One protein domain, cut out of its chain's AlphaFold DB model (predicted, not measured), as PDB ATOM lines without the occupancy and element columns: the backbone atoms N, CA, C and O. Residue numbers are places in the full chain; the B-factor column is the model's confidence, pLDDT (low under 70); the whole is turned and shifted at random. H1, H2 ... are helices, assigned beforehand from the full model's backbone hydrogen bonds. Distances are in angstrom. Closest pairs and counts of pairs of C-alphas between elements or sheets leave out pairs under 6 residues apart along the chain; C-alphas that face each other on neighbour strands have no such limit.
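What this domain is: This is residues 46 to 150 of the 150 residues of an uncharacterized protein of Hyphobacterium sp. CCMP332 (UniProt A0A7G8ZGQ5). One very long helix, H1, makes the length of a rod, and the rest folds back along it: the short helix H2 packs across residues 76 to 83 of H1, and the short helix H3 packs on residues 51 to 58 of H1. H4 is near H3 but touches no helix, and the long link of residues 106 to 117 runs back from H2 to H3. The printed part has 105 residues with four named helices, in the order H1, H2, H3, H4, and no named strand; its class is all helix. It is extended, with a radius of gyration of the C-alphas of 20.7 A and spans of 64 by 23 by 20 A.

How they stand to each other: H1, residues 46 to 87, touches H2, residues 98 to 105, with its residues 76 to 83 alone. Their closest C-alphas, of Glu 79 and Gln 100, are 5.0 A apart, and their lines are about perpendicular at 81 degrees. With residues 51 to 58 alone, H1 touches H3, residues 118 to 125; the closest C-alphas, of Leu 55 and Ala 119, are 5.5 A apart. These two run opposite ways at a steep tilt of 62 degrees. H4, residues 135 to 148, is close to H3 but not clearly touching: the closest C-alphas, of Phe 120 and Leu 141, are 7.5 A apart, and the lines are about perpendicular at 81 degrees. H4 is apart from H1 and from H2, and H2 and H3 are apart. In H1, H2, H3 and H4 every O i to N i+4 pair is within hydrogen-bond range.

Where its parts are: H1 begins at C-alpha 46 (170.237, 120.189, 209.128) and runs 61.4 A to C-alpha 87 (195.263, 99.964, 261.419). H2 measures 10.2 A, H3 10.4 A, and H4 20.2 A, ending at C-alpha 148 (191.011, 115.245, 228.276).

The domain as a whole: The C-alphas farthest apart, of Val 46 and Gly 89, are 65.0 A apart. The printed part has no cut and ends at the chain's last residue. The link from H2 to H3 is long; the other two are short. Mean pLDDT of the printed part is 91.9, and residue 150 is under 70.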
ATOM      1  N   VAL A  46     170.620 121.593 208.908       95.75
ATOM      2  CA  VAL A  46     170.237 120.189 209.128       95.75
ATOM      3  C   VAL A  46     171.429 119.404 209.663       95.75
ATOM      4  O   VAL A  46     171.291 118.684 210.649       95.75
ATOM      5  N   ASP A  47     172.597 119.592 209.054       93.12
ATOM      6  CA  ASP A  47     173.841 118.956 209.474       93.12
ATOM      7  C   ASP A  47     174.248 119.407 210.895       93.12
ATOM      8  O   ASP A  47     174.604 118.570 211.723       93.12
ATOM      9  N   GLU A  48     174.143 120.707 211.212       94.81
ATOM     10  CA  GLU A  48     174.392 121.249 212.559       94.81
ATOM     11  C   GLU A  48     173.444 120.625 213.591       94.81
ATOM     12  O   GLU A  48     173.895 120.152 214.630       94.81
ATOM     13  N   ALA A  49     172.140 120.559 213.305       95.75
ATOM     14  CA  ALA A  49     171.163 119.973 214.222       95.75
ATOM     15  C   ALA A  49     171.409 118.473 214.464       95.75
ATOM     16  O   ALA A  49     171.331 118.008 215.602       95.75
ATOM     17  N   ALA A  50     171.739 117.720 213.411       94.69
ATOM     18  CA  ALA A  50     172.085 116.306 213.525       94.69
ATOM     19  C   ALA A  50     173.356 116.102 214.363       94.69
ATOM     20  O   ALA A  50     173.415 115.200 215.200       94.69
ATOM     21  N   PHE A  51     174.357 116.965 214.173       94.25
ATOM     22  CA  PHE A  51     175.562 116.961 214.990       94.25
ATOM     23  C   PHE A  51     175.259 117.269 216.462       94.25
ATOM     24  O   PHE A  51     175.697 116.527 217.337       94.25
ATOM     25  N   LEU A  52     174.486 118.321 216.743       96.00
ATOM     26  CA  LEU A  52     174.137 118.716 218.110       96.00
ATOM     27  C   LEU A  52     173.378 117.613 218.853       96.00
ATOM     28  O   LEU A  52     173.633 117.401 220.034       96.00
ATOM     29  N   ALA A  53     172.501 116.873 218.170       96.75
ATOM     30  CA  ALA A  53     171.807 115.732 218.766       96.75
ATOM     31  C   ALA A  53     172.779 114.617 219.192       96.75
ATOM     32  O   ALA A  53     172.656 114.070 220.286       96.75
ATOM     33  N   ARG A  54     173.774 114.306 218.350       95.94
ATOM     34  CA  ARG A  54     174.819 113.319 218.670       95.94
ATOM     35  C   ARG A  54     175.719 113.803 219.803       95.94
ATOM     36  O   ARG A  54     175.967 113.060 220.743       95.94
ATOM     37  N   LEU A  55     176.149 115.062 219.740       96.06
ATOM     38  CA  LEU A  55     176.968 115.680 220.777       96.06
ATOM     39  C   LEU A  55     176.254 115.691 222.132       96.06
ATOM     40  O   LEU A  55     176.879 115.449 223.158       96.06
ATOM     41  N   HIS A  56     174.951 115.964 222.145       96.75
ATOM     42  CA  HIS A  56     174.165 115.939 223.370       96.75
ATOM     43  C   HIS A  56     174.166 114.547 224.012       96.75
ATOM     44  O   HIS A  56     174.468 114.438 225.196       96.75
ATOM     45  N   ALA A  57     173.935 113.493 223.223       97.00
ATOM     46  CA  ALA A  57     173.995 112.115 223.711       97.00
ATOM     47  C   ALA A  57     175.390 111.741 224.248       97.00
ATOM     48  O   ALA A  57     175.499 111.081 225.281       97.00
ATOM     49  N   ASP A  58     176.459 112.197 223.585       96.25
ATOM     50  CA  ASP A  58     177.831 111.998 224.068       96.25
ATOM     51  C   ASP A  58     178.061 112.690 225.424       96.25
ATOM     52  O   ASP A  58     178.674 112.107 226.318       96.25
ATOM     53  N   ILE A  59     177.538 113.910 225.608       95.75
ATOM     54  CA  ILE A  59     177.640 114.660 226.868       95.75
ATOM     55  C   ILE A  59     176.845 113.975 227.987       95.75
ATOM     56  O   ILE A  59     177.364 113.838 229.093       95.75
ATOM     57  N   GLU A  60     175.625 113.508 227.719       96.81
ATOM     58  CA  GLU A  60     174.825 112.765 228.704       96.81
ATOM     59  C   GLU A  60     175.536 111.475 229.142       96.81
ATOM     60  O   GLU A  60     175.605 111.145 230.332       96.81
ATOM     61  N   LEU A  61     176.132 110.757 228.186       95.00
ATOM     62  CA  LEU A  61     176.935 109.580 228.485       95.00
ATOM     63  C   LEU A  61     178.160 109.951 229.332       95.00
ATOM     64  O   LEU A  61     178.401 109.309 230.359       95.00
ATOM     65  N   ALA A  62     178.898 110.988 228.938       93.69
ATOM     66  CA  ALA A  62     180.063 111.490 229.659       93.69
ATOM     67  C   ALA A  62     179.729 111.865 231.108       93.69
ATOM     68  O   ALA A  62     180.443 111.471 232.036       93.69
ATOM     69  N   GLU A  63     178.615 112.565 231.316       94.44
ATOM     70  CA  GLU A  63     178.125 112.930 232.641       94.44
ATOM     71  C   GLU A  63     177.802 111.683 233.473       94.44
ATOM     72  O   GLU A  63     178.286 111.553 234.599       94.44
ATOM     73  N   SER A  64     177.066 110.722 232.906       94.75
ATOM     74  CA  SER A  64     176.708 109.485 233.613       94.75
ATOM     75  C   SER A  64     177.938 108.665 234.030       94.75
ATOM     76  O   SER A  64     177.992 108.107 235.130       94.75
ATOM     77  N   LEU A  65     178.967 108.611 233.177       92.62
ATOM     78  CA  LEU A  65     180.226 107.933 233.475       92.62
ATOM     79  C   LEU A  65     180.999 108.669 234.570       92.62
ATOM     80  O   LEU A  65     181.496 108.026 235.499       92.62
ATOM     81  N   SER A  66     181.052 110.000 234.500       91.44
ATOM     82  CA  SER A  66     181.683 110.846 235.513       91.44
ATOM     83  C   SER A  66     181.031 110.668 236.887       91.44
ATOM     84  O   SER A  66     181.729 110.444 237.879       91.44
ATOM     85  N   GLN A  67     179.695 110.647 236.951       93.06
ATOM     86  CA  GLN A  67     178.949 110.398 238.188       93.06
ATOM     87  C   GLN A  67     179.291 109.025 238.788       93.06
ATOM     88  O   GLN A  67     179.670 108.945 239.957       93.06
ATOM     89  N   ARG A  68     179.294 107.958 237.975       91.44
ATOM     90  CA  ARG A  68     179.676 106.604 238.425       91.44
ATOM     91  C   ARG A  68     181.118 106.532 238.928       91.44
ATOM     92  O   ARG A  68     181.412 105.830 239.895       91.44
ATOM     93  N   VAL A  69     182.050 107.218 238.265       90.75
ATOM     94  CA  VAL A  69     183.452 107.293 238.710       90.75
ATOM     95  C   VAL A  69     183.552 108.044 240.036       90.75
ATOM     96  O   VAL A  69     184.261 107.591 240.936       90.75
ATOM     97  N   ARG A  70     182.825 109.153 240.187       91.44
ATOM     98  CA  ARG A  70     182.786 109.942 241.420       91.44
ATOM     99  C   ARG A  70     182.241 109.133 242.596       91.44
ATOM    100  O   ARG A  70     182.865 109.135 243.652       91.44
ATOM    101  N   GLU A  71     181.131 108.424 242.417       93.00
ATOM    102  CA  GLU A  71     180.537 107.570 243.454       93.00
ATOM    103  C   GLU A  71     181.505 106.475 243.906       93.00
ATOM    104  O   GLU A  71     181.787 106.355 245.098       93.00
ATOM    105  N   ARG A  72     182.109 105.750 242.955       90.31
ATOM    106  CA  ARG A  72     183.121 104.727 243.264       90.31
ATOM    107  C   ARG A  72     184.326 105.301 244.002       90.31
ATOM    108  O   ARG A  72     184.834 104.671 244.923       90.31
ATOM    109  N   ARG A  73     184.789 106.497 243.626       90.62
ATOM    110  CA  ARG A  73     185.890 107.177 244.326       90.62
ATOM    111  C   ARG A  73     185.515 107.536 245.759       90.62
ATOM    112  O   ARG A  73     186.328 107.315 246.647       90.62
ATOM    113  N   LEU A  74     184.317 108.069 245.988       92.69
ATOM    114  CA  LEU A  74     183.855 108.418 247.333       92.69
ATOM    115  C   LEU A  74     183.721 107.180 248.220       92.69
ATOM    116  O   LEU A  74     184.204 107.204 249.349       92.69
ATOM    117  N   GLN A  75     183.154 106.093 247.692       92.62
ATOM    118  CA  GLN A  75     183.100 104.814 248.400       92.62
ATOM    119  C   GLN A  75     184.507 104.344 248.783       92.62
ATOM    120  O   GLN A  75     184.766 104.035 249.940       92.62
ATOM    121  N   ARG A  76     185.439 104.371 247.828       92.25
ATOM    122  CA  ARG A  76     186.817 103.936 248.051       92.25
ATOM    123  C   ARG A  76     187.566 104.790 249.070       92.25
ATOM    124  O   ARG A  76     188.369 104.271 249.836       92.25
ATOM    125  N   ILE A  77     187.322 106.100 249.081       93.38
ATOM    126  CA  ILE A  77     187.859 106.995 250.112       93.38
ATOM    127  C   ILE A  77     187.319 106.584 251.484       93.38
ATOM    128  O   ILE A  77     188.104 106.514 252.424       93.38
ATOM    129  N   GLY A  78     186.024 106.269 251.590       94.69
ATOM    130  CA  GLY A  78     185.429 105.730 252.815       94.69
ATOM    131  C   GLY A  78     186.122 104.448 253.279       94.69
ATOM    132  O   GLY A  78     186.602 104.394 254.406       94.69
ATOM    133  N   GLU A  79     186.286 103.476 252.377       95.19
ATOM    134  CA  GLU A  79     186.987 102.212 252.655       95.19
ATOM    135  C   GLU A  79     188.428 102.446 253.144       95.19
ATOM    136  O   GLU A  79     188.874 101.794 254.083       95.19
ATOM    137  N   ILE A  80     189.158 103.398 252.551       95.25
ATOM    138  CA  ILE A  80     190.520 103.750 252.983       95.25
ATOM    139  C   ILE A  80     190.514 104.387 254.377       95.25
ATOM    140  O   ILE A  80     191.362 104.046 255.198       95.25
ATOM    141  N   VAL A  81     189.596 105.317 254.648       95.44
ATOM    142  CA  VAL A  81     189.510 105.998 255.950       95.44
ATOM    143  C   VAL A  81     189.199 104.996 257.060       95.44
ATOM    144  O   VAL A  81     189.909 104.971 258.063       95.44
ATOM    145  N   GLU A  82     188.218 104.118 256.849       95.56
ATOM    146  CA  GLU A  82     187.887 103.049 257.795       95.56
ATOM    147  C   GLU A  82     189.069 102.098 258.012       95.56
ATOM    148  O   GLU A  82     189.393 101.749 259.148       95.56
ATOM    149  N   ALA A  83     189.766 101.717 256.937       95.69
ATOM    150  CA  ALA A  83     190.936 100.854 257.031       95.69
ATOM    151  C   ALA A  83     192.064 101.492 257.858       95.69
ATOM    152  O   ALA A  83     192.718 100.816 258.650       95.69
ATOM    153  N   ILE A  84     192.285 102.799 257.704       95.19
ATOM    154  CA  ILE A  84     193.250 103.555 258.509       95.19
ATOM    155  C   ILE A  84     192.826 103.537 259.984       95.19
ATOM    156  O   ILE A  84     193.668 103.305 260.848       95.19
ATOM    157  N   ASP A  85     191.546 103.734 260.295       96.56
ATOM    158  CA  ASP A  85     191.075 103.692 261.685       96.56
ATOM    159  C   ASP A  85     191.311 102.331 262.347       96.56
ATOM    160  O   ASP A  85     191.748 102.292 263.498       96.56
ATOM    161  N   ILE A  86     191.130 101.234 261.610       95.81
ATOM    162  CA  ILE A  86     191.462  99.876 262.067       95.81
ATOM    163  C   ILE A  86     192.971  99.738 262.312       95.81
ATOM    164  O   ILE A  86     193.396  99.351 263.399       95.81
ATOM    165  N   LEU A  87     193.803 100.114 261.335       94.44
ATOM    166  CA  LEU A  87     195.263  99.964 261.419       94.44
ATOM    167  C   LEU A  87     195.902 100.774 262.557       94.44
ATOM    168  O   LEU A  87     196.947 100.382 263.075       94.44
ATOM    169  N   PHE A  88     195.291 101.895 262.944       95.44
ATOM    170  CA  PHE A  88     195.771 102.751 264.031       95.44
ATOM    171  C   PHE A  88     195.040 102.527 265.365       95.44
ATOM    172  O   PHE A  88     195.243 103.308 266.296       95.44
ATOM    173  N   GLY A  89     194.207 101.485 265.481       94.06
ATOM    174  CA  GLY A  89     193.505 101.148 266.726       94.06
ATOM    175  C   GLY A  89     192.491 102.207 267.171       94.06
ATOM    176  O   GLY A  89     192.254 102.382 268.363       94.06
ATOM    177  N   ARG A  90     191.927 102.958 266.218       95.81
ATOM    178  CA  ARG A  90     190.859 103.954 266.434       95.81
ATOM    179  C   ARG A  90     189.460 103.374 266.199       95.81
ATOM    180  O   ARG A  90     188.479 104.105 266.284       95.81
ATOM    181  N   SER A  91     189.388 102.085 265.886       93.25
ATOM    182  CA  SER A  91     188.178 101.301 265.656       93.25
ATOM    183  C   SER A  91     188.227 100.034 266.510       93.25
ATOM    184  O   SER A  91     189.313  99.530 266.790       93.25
ATOM    185  N   ASP A  92     187.057  99.512 266.879       92.06
ATOM    186  CA  ASP A  92     186.905  98.249 267.618       92.06
ATOM    187  C   ASP A  92     187.048  97.005 266.716       92.06
ATOM    188  O   ASP A  92     186.928  95.876 267.185       92.06
ATOM    189  N   ALA A  93     187.240  97.186 265.406       91.75
ATOM    190  CA  ALA A  93     187.441  96.077 264.479       91.75
ATOM    191  C   ALA A  93     188.900  95.592 264.485       91.75
ATOM    192  O   ALA A  93     189.832  96.388 264.391       91.75
ATOM    193  N   ASP A  94     189.083  94.270 264.511       89.75
ATOM    194  CA  ASP A  94     190.399  93.629 264.665       89.75
ATOM    195  C   ASP A  94     191.103  93.295 263.336       89.75
ATOM    196  O   ASP A  94     192.278  92.921 263.323       89.75
ATOM    197  N   ALA A  95     190.398  93.380 262.203       94.31
ATOM    198  CA  ALA A  95     190.932  93.021 260.891       94.31
ATOM    199  C   ALA A  95     190.288  93.829 259.758       94.31
ATOM    200  O   ALA A  95     189.128  94.228 259.838       94.31
ATOM    201  N   LEU A  96     191.051  94.023 258.680       95.81
ATOM    202  CA  LEU A  96     190.568  94.640 257.446       95.81
ATOM    203  C   LEU A  96     189.691  93.673 256.648       95.81
ATOM    204  O   LEU A  96     189.989  92.481 256.564       95.81
ATOM    205  N   THR A  97     188.668  94.205 255.983       96.31
ATOM    206  CA  THR A  97     187.952  93.471 254.933       96.31
ATOM    207  C   THR A  97     188.772  93.412 253.641       96.31
ATOM    208  O   THR A  97     189.679  94.220 253.413       96.31
ATOM    209  N   ASP A  98     188.409  92.503 252.733       96.25
ATOM    210  CA  ASP A  98     189.022  92.432 251.400       96.25
ATOM    211  C   ASP A  98     188.870  93.747 250.621       96.25
ATOM    212  O   ASP A  98     189.800  94.176 249.935       96.25
ATOM    213  N   THR A  99     187.720  94.422 250.751       94.94
ATOM    214  CA  THR A  99     187.465  95.707 250.085       94.94
ATOM    215  C   THR A  99     188.373  96.806 250.629       94.94
ATOM    216  O   THR A  99     189.015  97.504 249.849       94.94
ATOM    217  N   GLN A 100     188.525  96.899 251.951       95.56
ATOM    218  CA  GLN A 100     189.431  97.837 252.618       95.56
ATOM    219  C   GLN A 100     190.900  97.572 252.256       95.56
ATOM    220  O   GLN A 100     191.646  98.500 251.931       95.56
ATOM    221  N   CYS A 101     191.312  96.301 252.233       95.25
ATOM    222  CA  CYS A 101     192.657  95.895 251.831       95.25
ATOM    223  C   CYS A 101     192.944  96.261 250.362       95.25
ATOM    224  O   CYS A 101     193.975  96.867 250.054       95.25
ATOM    225  N   ALA A 102     192.008  95.986 249.448       93.56
ATOM    226  CA  ALA A 102     192.125  96.353 248.036       93.56
ATOM    227  C   ALA A 102     192.094  97.878 247.806       93.56
ATOM    228  O   ALA A 102     192.784  98.398 246.919       93.56
ATOM    229  N   ALA A 103     191.307  98.614 248.594       93.50
ATOM    230  CA  ALA A 103     191.240 100.068 248.544       93.50
ATOM    231  C   ALA A 103     192.573 100.705 248.967       93.50
ATOM    232  O   ALA A 103     193.095 101.550 248.238       93.50
ATOM    233  N   LEU A 104     193.172 100.232 250.067       93.50
ATOM    234  CA  LEU A 104     194.518 100.622 250.494       93.50
ATOM    235  C   LEU A 104     195.576 100.254 249.453       93.50
ATOM    236  O   LEU A 104     196.379 101.104 249.062       93.50
ATOM    237  N   GLY A 105     195.556  99.012 248.964       92.81
ATOM    238  CA  GLY A 105     196.546  98.492 248.023       92.81
ATOM    239  C   GLY A 105     196.633  99.305 246.734       92.81
ATOM    240  O   GLY A 105     197.730  99.545 246.241       92.81
ATOM    241  N   ALA A 106     195.508  99.814 246.228       90.38
ATOM    242  CA  ALA A 106     195.497 100.678 245.048       90.38
ATOM    243  C   ALA A 106     195.197 102.156 245.360       90.38
ATOM    244  O   ALA A 106     194.813 102.901 244.459       90.38
ATOM    245  N   SER A 107     195.414 102.606 246.600       90.12
ATOM    246  CA  SER A 107     195.316 104.024 246.997       90.12
ATOM    247  C   SER A 107     196.311 104.927 246.257       90.12
ATOM    248  O   SER A 107     196.046 106.108 246.046       90.12
ATOM    249  N   HIS A 108     197.430 104.356 245.808       87.00
ATOM    250  CA  HIS A 108     198.452 105.034 245.012       87.00
ATOM    251  C   HIS A 108     198.059 105.210 243.533       87.00
ATOM    252  O   HIS A 108     198.734 105.936 242.807       87.00
ATOM    253  N   TYR A 109     196.990 104.550 243.071       83.94
ATOM    254  CA  TYR A 109     196.519 104.639 241.692       83.94
ATOM    255  C   TYR A 109     195.470 105.751 241.556       83.94
ATOM    256  O   TYR A 109     194.370 105.660 242.108       83.94
ATOM    257  N   TYR A 110     195.808 106.804 240.807       73.62
ATOM    258  CA  TYR A 110     194.938 107.951 240.536       73.62
ATOM    259  C   TYR A 110     194.636 108.037 239.037       73.62
ATOM    260  O   TYR A 110     195.489 108.441 238.257       73.62
ATOM    261  N   ASP A 111     193.412 107.684 238.640       73.31
ATOM    262  CA  ASP A 111     193.014 107.645 237.224       73.31
ATOM    263  C   ASP A 111     191.926 108.674 236.910       73.31
ATOM    264  O   ASP A 111     190.745 108.484 237.231       73.31
ATOM    265  N   ILE A 112     192.332 109.822 236.370       75.31
ATOM    266  CA  ILE A 112     191.417 110.908 236.013       75.31
ATOM    267  C   ILE A 112     190.801 110.582 234.650       75.31
ATOM    268  O   ILE A 112     191.276 111.022 233.609       75.31
ATOM    269  N   TYR A 113     189.718 109.807 234.665       78.81
ATOM    270  CA  TYR A 113     188.969 109.510 233.452       78.81
ATOM    271  C   TYR A 113     188.064 110.683 233.068       78.81
ATOM    272  O   TYR A 113     187.154 111.058 233.812       78.81
ATOM    273  N   THR A 114     188.291 111.224 231.878       85.38
ATOM    274  CA  THR A 114     187.384 112.151 231.198       85.38
ATOM    275  C   THR A 114     186.862 111.451 229.950       85.38
ATOM    276  O   THR A 114     187.627 110.860 229.186       85.38
ATOM    277  N   ALA A 115     185.542 111.427 229.781       89.69
ATOM    278  CA  ALA A 115     184.931 110.685 228.687       89.69
ATOM    279  C   ALA A 115     185.259 111.332 227.331       89.69
ATOM    280  O   ALA A 115     185.457 112.541 227.236       89.69
ATOM    281  N   ASP A 116     185.310 110.535 226.270       90.06
ATOM    282  CA  ASP A 116     185.462 111.063 224.914       90.06
ATOM    283  C   ASP A 116     184.116 111.583 224.389       90.06
ATOM    284  O   ASP A 116     183.065 111.008 224.679       90.06
ATOM    285  N   LEU A 117     184.157 112.655 223.599       94.69
ATOM    286  CA  LEU A 117     183.010 113.164 222.856       94.69
ATOM    287  C   LEU A 117     183.200 112.769 221.392       94.69
ATOM    288  O   LEU A 117     183.734 113.535 220.589       94.69
ATOM    289  N   ALA A 118     182.778 111.551 221.050       93.62
ATOM    290  CA  ALA A 118     183.036 110.932 219.752       93.62
ATOM    291  C   ALA A 118     182.587 111.811 218.574       93.62
ATOM    292  O   ALA A 118     183.314 111.949 217.589       93.62
ATOM    293  N   ALA A 119     181.424 112.456 218.684       93.50
ATOM    294  CA  ALA A 119     180.933 113.388 217.682       93.50
ATOM    295  C   ALA A 119     181.900 114.572 217.502       93.50
ATOM    296  O   ALA A 119     182.206 114.969 216.374       93.50
ATOM    297  N   PHE A 120     182.405 115.148 218.594       94.50
ATOM    298  CA  PHE A 120     183.331 116.276 218.515       94.50
ATOM    299  C   PHE A 120     184.703 115.863 217.961       94.50
ATOM    300  O   PHE A 120     185.273 116.570 217.123       94.50
ATOM    301  N   THR A 121     185.197 114.686 218.345       92.44
ATOM    302  CA  THR A 121     186.406 114.075 217.776       92.44
ATOM    303  C   THR A 121     186.257 113.841 216.265       92.44
ATOM    304  O   THR A 121     187.154 114.172 215.488       92.44
ATOM    305  N   GLU A 122     185.093 113.376 215.804       92.00
ATOM    306  CA  GLU A 122     184.785 113.272 214.375       92.00
ATOM    307  C   GLU A 122     184.852 114.646 213.685       92.00
ATOM    308  O   GLU A 122     185.594 114.801 212.713       92.00
ATOM    309  N   LEU A 123     184.158 115.669 214.205       91.88
ATOM    310  CA  LEU A 123     184.160 117.016 213.610       91.88
ATOM    311  C   LEU A 123     185.549 117.644 213.513       91.88
ATOM    312  O   LEU A 123     185.852 118.319 212.524       91.88
ATOM    313  N   THR A 124     186.363 117.474 214.551       91.69
ATOM    314  CA  THR A 124     187.732 117.994 214.572       91.69
ATOM    315  C   THR A 124     188.603 117.250 213.563       91.69
ATOM    316  O   THR A 124     189.314 117.905 212.801       91.69
ATOM    317  N   SER A 125     188.471 115.922 213.460       91.00
ATOM    318  CA  SER A 125     189.224 115.102 212.500       91.00
ATOM    319  C   SER A 125     188.950 115.458 211.033       91.00
ATOM    320  O   SER A 125     189.877 115.499 210.226       91.00
ATOM    321  N   ILE A 126     187.699 115.784 210.689       92.00
ATOM    322  CA  ILE A 126     187.305 116.176 209.325       92.00
ATOM    323  C   ILE A 126     187.420 117.691 209.082       92.00
ATOM    324  O   ILE A 126     187.058 118.178 208.010       92.00
ATOM    325  N   GLY A 127     187.871 118.464 210.078       90.25
ATOM    326  CA  GLY A 127     188.040 119.914 209.980       90.25
ATOM    327  C   GLY A 127     186.735 120.714 209.851       90.25
ATOM    328  O   GLY A 127     186.767 121.872 209.437       90.25
ATOM    329  N   ARG A 128     185.575 120.141 210.211       89.50
ATOM    330  CA  ARG A 128     184.247 120.786 210.081       89.50
ATOM    331  C   ARG A 128     183.759 121.497 211.345       89.50
ATOM    332  O   ARG A 128     182.575 121.778 211.481       89.50
ATOM    333  N   VAL A 129     184.655 121.892 212.244       88.31
ATOM    334  CA  VAL A 129     184.304 122.621 213.484       88.31
ATOM    335  C   VAL A 129     183.561 123.949 213.210       88.31
ATOM    336  O   VAL A 129     182.841 124.466 214.064       88.31
ATOM    337  N   GLY A 130     183.695 124.501 211.999       88.06
ATOM    338  CA  GLY A 130     182.960 125.683 211.539       88.06
ATOM    339  C   GLY A 130     181.440 125.507 211.435       88.06
ATOM    340  O   GLY A 130     180.739 126.513 211.425       88.06
ATOM    341  N   ILE A 131     180.931 124.267 211.406       90.69
ATOM    342  CA  ILE A 131     179.489 123.981 211.338       90.69
ATOM    343  C   ILE A 131     178.736 124.427 212.594       90.69
ATOM    344  O   ILE A 131     177.557 124.751 212.528       90.69
ATOM    345  N   LEU A 132     179.440 124.476 213.729       93.00
ATOM    346  CA  LEU A 132     178.924 125.007 214.979       93.00
ATOM    347  C   LEU A 132     178.863 126.529 214.896       93.00
ATOM    348  O   LEU A 132     179.896 127.213 214.874       93.00
ATOM    349  N   ARG A 133     177.651 127.076 214.865       91.56
ATOM    350  CA  ARG A 133     177.442 128.527 214.805       91.56
ATOM    351  C   ARG A 133     177.703 129.191 216.148       91.56
ATOM    352  O   ARG A 133     178.202 130.316 216.187       91.56
ATOM    353  N   ASP A 134     177.408 128.483 217.232       94.62
ATOM    354  CA  ASP A 134     177.650 128.950 218.589       94.62
ATOM    355  C   ASP A 134     179.159 128.961 218.904       94.62
ATOM    356  O   ASP A 134     179.834 127.930 219.016       94.62
ATOM    357  N   ALA A 135     179.709 130.171 219.020       93.38
ATOM    358  CA  ALA A 135     181.119 130.386 219.311       93.38
ATOM    359  C   ALA A 135     181.491 130.094 220.773       93.38
ATOM    360  O   ALA A 135     182.668 129.880 221.066       93.38
ATOM    361  N   GLU A 136     180.534 130.115 221.694       95.94
ATOM    362  CA  GLU A 136     180.739 129.727 223.084       95.94
ATOM    363  C   GLU A 136     180.790 128.209 223.218       95.94
ATOM    364  O   GLU A 136     181.783 127.697 223.734       95.94
ATOM    365  N   LEU A 137     179.825 127.494 222.632       94.75
ATOM    366  CA  LEU A 137     179.825 126.030 222.590       94.75
ATOM    367  C   LEU A 137     181.126 125.496 221.985       94.75
ATOM    368  O   LEU A 137     181.788 124.637 222.560       94.75
ATOM    369  N   ARG A 138     181.551 126.056 220.848       93.56
ATOM    370  CA  ARG A 138     182.812 125.670 220.205       93.56
ATOM    371  C   ARG A 138     184.026 125.884 221.113       93.56
ATOM    372  O   ARG A 138     184.915 125.038 221.134       93.56
ATOM    373  N   ARG A 139     184.081 126.991 221.864       93.81
ATOM    374  CA  ARG A 139     185.167 127.236 222.832       93.81
ATOM    375  C   ARG A 139     185.126 126.230 223.981       93.81
ATOM    376  O   ARG A 139     186.180 125.714 224.340       93.81
ATOM    377  N   ALA A 140     183.942 125.930 224.510       94.62
ATOM    378  CA  ALA A 140     183.765 124.961 225.588       94.62
ATOM    379  C   ALA A 140     184.224 123.551 225.174       94.62
ATOM    380  O   ALA A 140     184.953 122.905 225.919       94.62
ATOM    381  N   LEU A 141     183.890 123.108 223.957       93.94
ATOM    382  CA  LEU A 141     184.315 121.802 223.438       93.94
ATOM    383  C   LEU A 141     185.833 121.712 223.233       93.94
ATOM    384  O   LEU A 141     186.451 120.706 223.574       93.94
ATOM    385  N   VAL A 142     186.465 122.783 222.741       91.81
ATOM    386  CA  VAL A 142     187.933 122.839 222.633       91.81
ATOM    387  C   VAL A 142     188.591 122.770 224.013       91.81
ATOM    388  O   VAL A 142     189.585 122.068 224.180       91.81
ATOM    389  N   GLN A 143     188.049 123.477 225.009       91.94
ATOM    390  CA  GLN A 143     188.559 123.420 226.383       91.94
ATOM    391  C   GLN A 143     188.394 122.027 226.994       91.94
ATOM    392  O   GLN A 143     189.315 121.539 227.644       91.94
ATOM    393  N   TYR A 144     187.254 121.377 226.751       91.56
ATOM    394  CA  TYR A 144     187.004 120.006 227.180       91.56
ATOM    395  C   TYR A 144     188.074 119.044 226.634       91.56
ATOM    396  O   TYR A 144     188.707 118.323 227.405       91.56
ATOM    397  N   GLU A 145     188.366 119.104 225.330       89.50
ATOM    398  CA  GLU A 145     189.407 118.272 224.707       89.50
ATOM    399  C   GLU A 145     190.816 118.542 225.255       89.50
ATOM    400  O   GLU A 145     191.616 117.620 225.425       89.50
ATOM    401  N   GLN A 146     191.137 119.796 225.582       88.19
ATOM    402  CA  GLN A 146     192.424 120.141 226.195       88.19
ATOM    403  C   GLN A 146     192.592 119.552 227.597       88.19
ATOM    404  O   GLN A 146     193.711 119.233 227.990       88.19
ATOM    405  N   VAL A 147     191.505 119.440 228.363       86.31
ATOM    406  CA  VAL A 147     191.531 118.794 229.682       86.31
ATOM    407  C   VAL A 147     191.657 117.281 229.526       86.31
ATOM    408  O   VAL A 147     192.397 116.668 230.283       86.31
ATOM    409  N   ARG A 148     190.989 116.692 228.529       85.06
ATOM    410  CA  ARG A 148     191.011 115.245 228.276       85.06
ATOM    411  C   ARG A 148     192.368 114.712 227.821       85.06
ATOM    412  O   ARG A 148     192.717 113.576 228.117       85.06
ATOM    413  N   THR A 149     193.118 115.512 227.069       78.06
ATOM    414  CA  THR A 149     194.414 115.122 226.484       78.06
ATOM    415  C   THR A 149     195.619 115.345 227.406       78.06
ATOM    416  O   THR A 149     196.744 115.046 227.003       78.06
ATOM    417  N   ARG A 150     195.409 115.871 228.618       62.12
ATOM    418  CA  ARG A 150     196.446 116.090 229.639       62.12
ATOM    419  C   ARG A 150     196.446 114.985 230.681       62.12
ATOM    420  O   ARG A 150     197.566 114.631 231.105       62.12
TER     421      ARG A 150